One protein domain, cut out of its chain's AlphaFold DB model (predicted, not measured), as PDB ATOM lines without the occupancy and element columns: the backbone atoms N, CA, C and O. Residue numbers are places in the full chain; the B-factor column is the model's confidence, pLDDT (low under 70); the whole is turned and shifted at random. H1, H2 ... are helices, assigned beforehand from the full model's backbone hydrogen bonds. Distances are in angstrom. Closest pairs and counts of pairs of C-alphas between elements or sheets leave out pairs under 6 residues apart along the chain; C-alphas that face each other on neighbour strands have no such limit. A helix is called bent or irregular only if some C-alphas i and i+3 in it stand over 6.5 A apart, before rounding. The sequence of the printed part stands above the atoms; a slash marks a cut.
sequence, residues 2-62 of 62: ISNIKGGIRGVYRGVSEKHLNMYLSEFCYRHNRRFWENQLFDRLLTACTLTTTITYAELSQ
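What this domain is: This is residues 2 to 62 of the 62 residues of the protein "DDE_Tnp_IS1595 domain-containing protein" of Desulfobacteraceae bacterium (UniProt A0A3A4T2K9). A flat, open frame of helices: H2, H3, the link after it and H4 run round an empty middle, and H1 lies on the other side of H2. The printed part has 61 residues with four named helices, H1 to H4, and no named strand. It is all helix and loose, with a radius of gyration of the C-alphas of 13.3 A and spans of 35 by 32 by 14 A.

Where its parts are: H1, residues 2 to 11, begins at C-alpha 2 (26.281, 16.452, -39.909) and is 14.4 A long. H2, residues 18 to 33, measures 23.0 A and is irregular, with C-alphas 19 and 22 7.7 A apart. H3, residues 38 to 51, measures 20.5 A and is irregular, with C-alphas 39 and 42 7.1 A apart. H4, residues 57 to 61, measures 6.1 A and ends at C-alpha 61 (15.275, 16.316, -15.303).

How they stand to each other: H1 and H2 only just touch, with 3 pairs of C-alphas within 8 A, H2 with residues 25 to 28 alone; the closest C-alphas, of Ile 5 and Phe 28, are 7.1 A apart. They run opposite ways at a steep tilt of 66 degrees. H3 and H4 touch no helix. Every O i to N i+4 pair is within hydrogen-bond range in H1 and H4, 10 of 12 in H2 and 8 of 10 in H3.

The domain as a whole: The C-alphas farthest apart, of Asn 39 and Gln 62, are 35.8 A apart. The printed part has no cut and no long link. Residues 33 to 40 and 42 to 59 stand free. Residue 62 is under pLDDT 70.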
ATOM      1  N   ILE A   2      27.156  15.387 -40.451       71.56
ATOM      2  CA  ILE A   2      26.281  16.452 -39.909       71.56
ATOM      3  C   ILE A   2      24.884  16.485 -40.564       71.56
ATOM      4  O   ILE A   2      23.884  16.621 -39.865       71.56
ATOM      5  N   SER A   3      24.786  16.305 -41.888       74.81
ATOM      6  CA  SER A   3      23.485  16.249 -42.589       74.81
ATOM      7  C   SER A   3      22.591  15.096 -42.094       74.81
ATOM      8  O   SER A   3      21.393  15.269 -41.885       74.81
ATOM      9  N   ASN A   4      23.193  13.941 -41.794       80.75
ATOM     10  CA  ASN A   4      22.465  12.756 -41.331       80.75
ATOM     11  C   ASN A   4      21.941  12.936 -39.898       80.75
ATOM     12  O   ASN A   4      20.822  12.524 -39.603       80.75
ATOM     13  N   ILE A   5      22.710  13.606 -39.029       84.88
ATOM     14  CA  ILE A   5      22.254  14.005 -37.686       84.88
ATOM     15  C   ILE A   5      21.054  14.943 -37.773       84.88
ATOM     16  O   ILE A   5      20.090  14.757 -37.040       84.88
ATOM     17  N   LYS A   6      21.067  15.913 -38.696       83.38
ATOM     18  CA  LYS A   6      19.931  16.828 -38.890       83.38
ATOM     19  C   LYS A   6      18.656  16.075 -39.284       83.38
ATOM     20  O   LYS A   6      17.586  16.412 -38.787       83.38
ATOM     21  N   GLY A   7      18.769  15.046 -40.128       84.12
ATOM     22  CA  GLY A   7      17.656  14.146 -40.450       84.12
ATOM     23  C   GLY A   7      17.183  13.330 -39.242       84.12
ATOM     24  O   GLY A   7      15.985  13.252 -38.985       84.12
ATOM     25  N   GLY A   8      18.118  12.793 -38.451       82.88
ATOM     26  CA  GLY A   8      17.815  12.054 -37.221       82.88
ATOM     27  C   GLY A   8      17.092  12.900 -36.170       82.88
ATOM     28  O   GLY A   8      16.068  12.473 -35.652       82.88
ATOM     29  N   ILE A   9      17.563  14.125 -35.921       83.25
ATOM     30  CA  ILE A   9      16.940  15.085 -34.991       83.25
ATOM     31  C   ILE A   9      15.541  15.500 -35.453       83.25
ATOM     32  O   ILE A   9      14.660  15.681 -34.623       83.25
ATOM     33  N   ARG A  10      15.321  15.649 -36.763       81.44
ATOM     34  CA  ARG A  10      14.010  16.040 -37.304       81.44
ATOM     35  C   ARG A  10      13.009  14.888 -37.410       81.44
ATOM     36  O   ARG A  10      11.819  15.162 -37.492       81.44
ATOM     37  N   GLY A  11      13.471  13.639 -37.466       82.56
ATOM     38  CA  GLY A  11      12.610  12.477 -37.712       82.56
ATOM     39  C   GLY A  11      12.576  11.457 -36.577       82.56
ATOM     40  O   GLY A  11      11.506  11.114 -36.081       82.56
ATOM     41  N   VAL A  12      13.743  10.936 -36.197       82.44
ATOM     42  CA  VAL A  12      13.872   9.795 -35.275       82.44
ATOM     43  C   VAL A  12      13.755  10.242 -33.821       82.44
ATOM     44  O   VAL A  12      13.064   9.600 -33.033       82.44
ATOM     45  N   TYR A  13      14.413  11.343 -33.464       85.31
ATOM     46  CA  TYR A  13      14.388  11.861 -32.103       85.31
ATOM     47  C   TYR A  13      13.164  12.757 -31.889       85.31
ATOM     48  O   TYR A  13      12.861  13.624 -32.705       85.31
ATOM     49  N   ARG A  14      12.454  12.557 -30.774       82.88
ATOM     50  CA  ARG A  14      11.292  13.368 -30.375       82.88
ATOM     51  C   ARG A  14      11.630  14.147 -29.111       82.88
ATOM     52  O   ARG A  14      12.149  13.564 -28.169       82.88
ATOM     53  N   GLY A  15      11.318  15.444 -29.085       81.19
ATOM     54  CA  GLY A  15      11.550  16.279 -27.900       81.19
ATOM     55  C   GLY A  15      13.034  16.446 -27.560       81.19
ATOM     56  O   GLY A  15      13.429  16.296 -26.406       81.19
ATOM     57  N   VAL A  16      13.871  16.723 -28.566       81.44
ATOM     58  CA  VAL A  16      15.302  16.981 -28.353       81.44
ATOM     59  C   VAL A  16      15.460  18.277 -27.560       81.44
ATOM     60  O   VAL A  16      15.224  19.364 -28.081       81.44
ATOM     61  N   SER A  17      15.849  18.143 -26.296       85.19
ATOM     62  CA  SER A  17      16.239  19.263 -25.441       85.19
ATOM     63  C   SER A  17      17.732  19.539 -25.593       85.19
ATOM     64  O   SER A  17      18.532  18.604 -25.690       85.19
ATOM     65  N   GLU A  18      18.109  20.816 -25.565       84.62
ATOM     66  CA  GLU A  18      19.506  21.256 -25.626       84.62
ATOM     67  C   GLU A  18      20.350  20.632 -24.503       84.62
ATOM     68  O   GLU A  18      21.469  20.184 -24.752       84.62
ATOM     69  N   LYS A  19      19.759  20.452 -23.313       86.88
ATOM     70  CA  LYS A  19      20.378  19.771 -22.165       86.88
ATOM     71  C   LYS A  19      20.923  18.381 -22.521       86.88
ATOM     72  O   LYS A  19      22.005  17.996 -22.087       86.88
ATOM     73  N   HIS A  20      20.176  17.618 -23.316       87.25
ATOM     74  CA  HIS A  20      20.508  16.230 -23.652       87.25
ATOM     75  C   HIS A  20      21.134  16.085 -25.042       87.25
ATOM     76  O   HIS A  20      21.382  14.967 -25.496       87.25
ATOM     77  N   LEU A  21      21.419  17.196 -25.730       88.31
ATOM     78  CA  LEU A  21      21.888  17.184 -27.115       88.31
ATOM     79  C   LEU A  21      23.174  16.365 -27.284       88.31
ATOM     80  O   LEU A  21      23.292  15.584 -28.227       88.31
ATOM     81  N   ASN A  22      24.102  16.468 -26.331       88.50
ATOM     82  CA  ASN A  22      25.349  15.704 -26.346       88.50
ATOM     83  C   ASN A  22      25.121  14.186 -26.241       88.50
ATOM     84  O   ASN A  22      25.835  13.415 -26.890       88.50
ATOM     85  N   MET A  23      24.108  13.740 -25.488       88.12
ATOM     86  CA  MET A  23      23.756  12.318 -25.406       88.12
ATOM     87  C   MET A  23      23.154  11.827 -26.724       88.12
ATOM     88  O   MET A  23      23.583  10.794 -27.230       88.12
ATOM     89  N   TYR A  24      22.249  12.597 -27.336       88.88
ATOM     90  CA  TYR A  24      21.684  12.262 -28.650       88.88
ATOM     91  C   TYR A  24      22.750  12.193 -29.752       88.88
ATOM     92  O   TYR A  24      22.702  11.321 -30.625       88.88
ATOM     93  N   LEU A  25      23.738  13.095 -29.715       89.62
ATOM     94  CA  LEU A  25      24.879  13.065 -30.634       89.62
ATOM     95  C   LEU A  25      25.750  11.828 -30.403       89.62
ATOM     96  O   LEU A  25      26.148  11.167 -31.363       89.62
ATOM     97  N   SER A  26      26.008  11.487 -29.141       90.00
ATOM     98  CA  SER A  26      26.781  10.299 -28.773       90.00
ATOM     99  C   SER A  26      26.080   9.012 -29.214       90.00
ATOM    100  O   SER A  26      26.714   8.157 -29.835       90.00
ATOM    101  N   GLU A  27      24.765   8.900 -28.992       88.50
ATOM    102  CA  GLU A  27      23.943   7.782 -29.469       88.50
ATOM    103  C   GLU A  27      23.985   7.682 -30.998       88.50
ATOM    104  O   GLU A  27      24.242   6.608 -31.551       88.50
ATOM    105  N   PHE A  28      23.803   8.810 -31.697       89.88
ATOM    106  CA  PHE A  28      23.864   8.835 -33.154       89.88
ATOM    107  C   PHE A  28      25.213   8.316 -33.652       89.88
ATOM    108  O   PHE A  28      25.255   7.431 -34.507       89.88
ATOM    109  N   CYS A  29      26.320   8.843 -33.123       90.50
ATOM    110  CA  CYS A  29      27.665   8.423 -33.504       90.50
ATOM    111  C   CYS A  29      27.884   6.937 -33.210       90.50
ATOM    112  O   CYS A  29      28.433   6.216 -34.046       90.50
ATOM    113  N   TYR A  30      27.411   6.459 -32.057       89.19
ATOM    114  CA  TYR A  30      27.509   5.058 -31.676       89.19
ATOM    115  C   TYR A  30      26.822   4.139 -32.692       89.19
ATOM    116  O   TYR A  30      27.450   3.188 -33.170       89.19
ATOM    117  N   ARG A  31      25.569   4.450 -33.052       87.62
ATOM    118  CA  ARG A  31      24.761   3.680 -34.010       87.62
ATOM    119  C   ARG A  31      25.303   3.798 -35.429       87.62
ATOM    120  O   ARG A  31      25.449   2.794 -36.118       87.62
ATOM    121  N   HIS A  32      25.650   5.008 -35.863       87.75
ATOM    122  CA  HIS A  32      26.116   5.268 -37.222       87.75
ATOM    123  C   HIS A  32      27.440   4.560 -37.526       87.75
ATOM    124  O   HIS A  32      27.571   3.940 -38.581       87.75
ATOM    125  N   ASN A  33      28.390   4.585 -36.587       90.56
ATOM    126  CA  ASN A  33      29.686   3.925 -36.754       90.56
ATOM    127  C   ASN A  33      29.578   2.392 -36.752       90.56
ATOM    128  O   ASN A  33      30.457   1.717 -37.276       90.56
ATOM    129  N   ARG A  34      28.503   1.835 -36.178       90.00
ATOM    130  CA  ARG A  34      28.279   0.384 -36.041       90.00
ATOM    131  C   ARG A  34      27.131  -0.138 -36.901       90.00
ATOM    132  O   ARG A  34      26.718  -1.276 -36.728       90.00
ATOM    133  N   ARG A  35      26.651   0.653 -37.863       89.00
ATOM    134  CA  ARG A  35      25.485   0.315 -38.700       89.00
ATOM    135  C   ARG A  35      25.632  -0.963 -39.533       89.00
ATOM    136  O   ARG A  35      24.647  -1.456 -40.047       89.00
ATOM    137  N   PHE A  36      26.851  -1.474 -39.690       92.88
ATOM    138  CA  PHE A  36      27.130  -2.717 -40.412       92.88
ATOM    139  C   PHE A  36      27.351  -3.916 -39.477       92.88
ATOM    140  O   PHE A  36      27.650  -5.011 -39.939       92.88
ATOM    141  N   TRP A  37      27.254  -3.716 -38.160       92.44
ATOM    142  CA  TRP A  37      27.494  -4.730 -37.128       92.44
ATOM    143  C   TRP A  37      26.193  -5.110 -36.412       92.44
ATOM    144  O   TRP A  37      26.180  -5.276 -35.194       92.44
ATOM    145  N   GLU A  38      25.093  -5.224 -37.158       87.44
ATOM    146  CA  GLU A  38      23.753  -5.466 -36.602       87.44
ATOM    147  C   GLU A  38      23.708  -6.703 -35.695       87.44
ATOM    148  O   GLU A  38      23.172  -6.636 -34.591       87.44
ATOM    149  N   ASN A  39      24.391  -7.782 -36.085       92.88
ATOM    150  CA  ASN A  39      24.443  -9.024 -35.307       92.88
ATOM    151  C   ASN A  39      25.080  -8.860 -33.916       92.88
ATOM    152  O   ASN A  39      24.791  -9.642 -33.024       92.88
ATOM    153  N   GLN A  40      25.949  -7.862 -33.720       93.12
ATOM    154  CA  GLN A  40      26.628  -7.614 -32.437       93.12
ATOM    155  C   GLN A  40      25.959  -6.502 -31.622       93.12
ATOM    156  O   GLN A  40      26.417  -6.170 -30.527       93.12
ATOM    157  N   LEU A  41      24.940  -5.844 -32.177       88.62
ATOM    158  CA  LEU A  41      24.393  -4.618 -31.608       88.62
ATOM    159  C   LEU A  41      23.682  -4.898 -30.280       88.62
ATOM    160  O   LEU A  41      23.840  -4.130 -29.332       88.62
ATOM    161  N   PHE A  42      22.971  -6.027 -30.206       89.38
ATOM    162  CA  PHE A  42      22.280  -6.479 -29.002       89.38
ATOM    163  C   PHE A  42      23.257  -6.776 -27.857       89.38
ATOM    164  O   PHE A  42      23.159  -6.157 -26.799       89.38
ATOM    165  N   ASP A  43      24.248  -7.641 -28.087       93.94
ATOM    166  CA  ASP A  43      25.208  -8.045 -27.050       93.94
ATOM    167  C   ASP A  43      26.008  -6.854 -26.513       93.94
ATOM    168  O   ASP A  43      26.255  -6.726 -25.311       93.94
ATOM    169  N   ARG A  44      26.386  -5.927 -27.402       91.31
ATOM    170  CA  ARG A  44      27.090  -4.698 -27.019       91.31
ATOM    171  C   ARG A  44      26.215  -3.757 -26.203       91.31
ATOM    172  O   ARG A  44      26.730  -3.132 -25.278       91.31
ATOM    173  N   LEU A  45      24.932  -3.638 -26.545       89.12
ATOM    174  CA  LEU A  45      23.985  -2.837 -25.776       89.12
ATOM    175  C   LEU A  45      23.787  -3.440 -24.386       89.12
ATOM    176  O   LEU A  45      23.906  -2.717 -23.402       89.12
ATOM    177  N   LEU A  46      23.585  -4.757 -24.299       93.44
ATOM    178  CA  LEU A  46      23.455  -5.461 -23.025       93.44
ATOM    179  C   LEU A  46      24.691  -5.241 -22.145       93.44
ATOM    180  O   LEU A  46      24.570  -4.836 -20.991       93.44
ATOM    181  N   THR A  47      25.881  -5.408 -22.723       94.38
ATOM    182  CA  THR A  47      27.152  -5.167 -22.028       94.38
ATOM    183  C   THR A  47      27.250  -3.718 -21.537       94.38
ATOM    184  O   THR A  47      27.589  -3.476 -20.380       94.38
ATOM    185  N   ALA A  48      26.898  -2.737 -22.374       90.38
ATOM    186  CA  ALA A  48      26.906  -1.331 -21.976       90.38
ATOM    187  C   ALA A  48      25.936  -1.056 -20.815       90.38
ATOM    188  O   ALA A  48      26.311  -0.360 -19.873       90.38
ATOM    189  N   CYS A  49      24.736  -1.644 -20.832       89.94
ATOM    190  CA  CYS A  49      23.769  -1.526 -19.740       89.94
ATOM    191  C   CYS A  49      24.294  -2.122 -18.428       89.94
ATOM    192  O   CYS A  49      24.053  -1.549 -17.374       89.94
ATOM    193  N   THR A  50      25.037  -3.232 -18.483       94.31
ATOM    194  CA  THR A  50      25.619  -3.846 -17.275       94.31
ATOM    195  C   THR A  50      26.804  -3.072 -16.700       94.31
ATOM    196  O   THR A  50      27.061  -3.156 -15.504       94.31
ATOM    197  N   LEU A  51      27.533  -2.328 -17.537       94.12
ATOM    198  CA  LEU A  51      28.726  -1.579 -17.129       94.12
ATOM    199  C   LEU A  51      28.427  -0.137 -16.707       94.12
ATOM    200  O   LEU A  51      29.234   0.478 -16.013       94.12
ATOM    201  N   THR A  52      27.309   0.427 -17.161       89.50
ATOM    202  CA  THR A  52      26.974   1.835 -16.923       89.50
ATOM    203  C   THR A  52      26.196   1.984 -15.620       89.50
ATOM    204  O   THR A  52      25.315   1.185 -15.312       89.50
ATOM    205  N   THR A  53      26.484   3.038 -14.858       89.31
ATOM    206  CA  THR A  53      25.702   3.394 -13.671       89.31
ATOM    207  C   THR A  53      24.311   3.882 -14.071       89.31
ATOM    208  O   THR A  53      24.155   4.661 -15.011       89.31
ATOM    209  N   THR A  54      23.283   3.440 -13.349       85.12
ATOM    210  CA  THR A  54      21.902   3.869 -13.595       85.12
ATOM    211  C   THR A  54      21.730   5.346 -13.255       85.12
ATOM    212  O   THR A  54      22.131   5.770 -12.174       85.12
ATOM    213  N   ILE A  55      21.102   6.106 -14.152       86.06
ATOM    214  CA  ILE A  55      20.785   7.524 -13.947       86.06
ATOM    215  C   ILE A  55      19.391   7.629 -13.322       86.06
ATOM    216  O   ILE A  55      18.458   6.944 -13.750       86.06
ATOM    217  N   THR A  56      19.235   8.483 -12.317       90.00
ATOM    218  CA  THR A  56      17.941   8.738 -11.675       90.00
ATOM    219  C   THR A  56      17.101   9.736 -12.475       90.00
ATOM    220  O   THR A  56      17.615  10.571 -13.220       90.00
ATOM    221  N   TYR A  57      15.773   9.701 -12.306       86.00
ATOM    222  CA  TYR A  57      14.883  10.661 -12.975       86.00
ATOM    223  C   TYR A  57      15.198  12.120 -12.600       86.00
ATOM    224  O   TYR A  57      15.088  13.009 -13.443       86.00
ATOM    225  N   ALA A  58      15.641  12.363 -11.363       87.19
ATOM    226  CA  ALA A  58      16.038  13.693 -10.911       87.19
ATOM    227  C   ALA A  58      17.208  14.244 -11.744       87.19
ATOM    228  O   ALA A  58      17.118  15.354 -12.257       87.19
ATOM    229  N   GLU A  59      18.252  13.446 -11.969       85.50
ATOM    230  CA  GLU A  59      19.417  13.830 -12.783       85.50
ATOM    231  C   GLU A  59      19.040  14.029 -14.262       85.50
ATOM    232  O   GLU A  59      19.488  14.974 -14.918       85.50
ATOM    233  N   LEU A  60      18.137  13.192 -14.791       83.75
ATOM    234  CA  LEU A  60      17.604  13.355 -16.148       83.75
ATOM    235  C   LEU A  60      16.761  14.628 -16.301       83.75
ATOM    236  O   LEU A  60      16.735  15.216 -17.381       83.75
ATOM    237  N   SER A  61      16.113  15.113 -15.244       79.75
ATOM    238  CA  SER A  61      15.275  16.316 -15.303       79.75
ATOM    239  C   SER A  61      15.994  17.628 -14.953       79.75
ATOM    240  O   SER A  61      15.481  18.670 -15.346       79.75
ATOM    241  N   GLN A  62      17.142  17.594 -14.260       64.12
ATOM    242  CA  GLN A  62      17.914  18.769 -13.785       64.12
ATOM    243  C   GLN A  62      18.521  19.684 -14.862       64.12
ATOM    244  O   GLN A  62      18.057  20.825 -15.008       64.12
TER     245      GLN A  62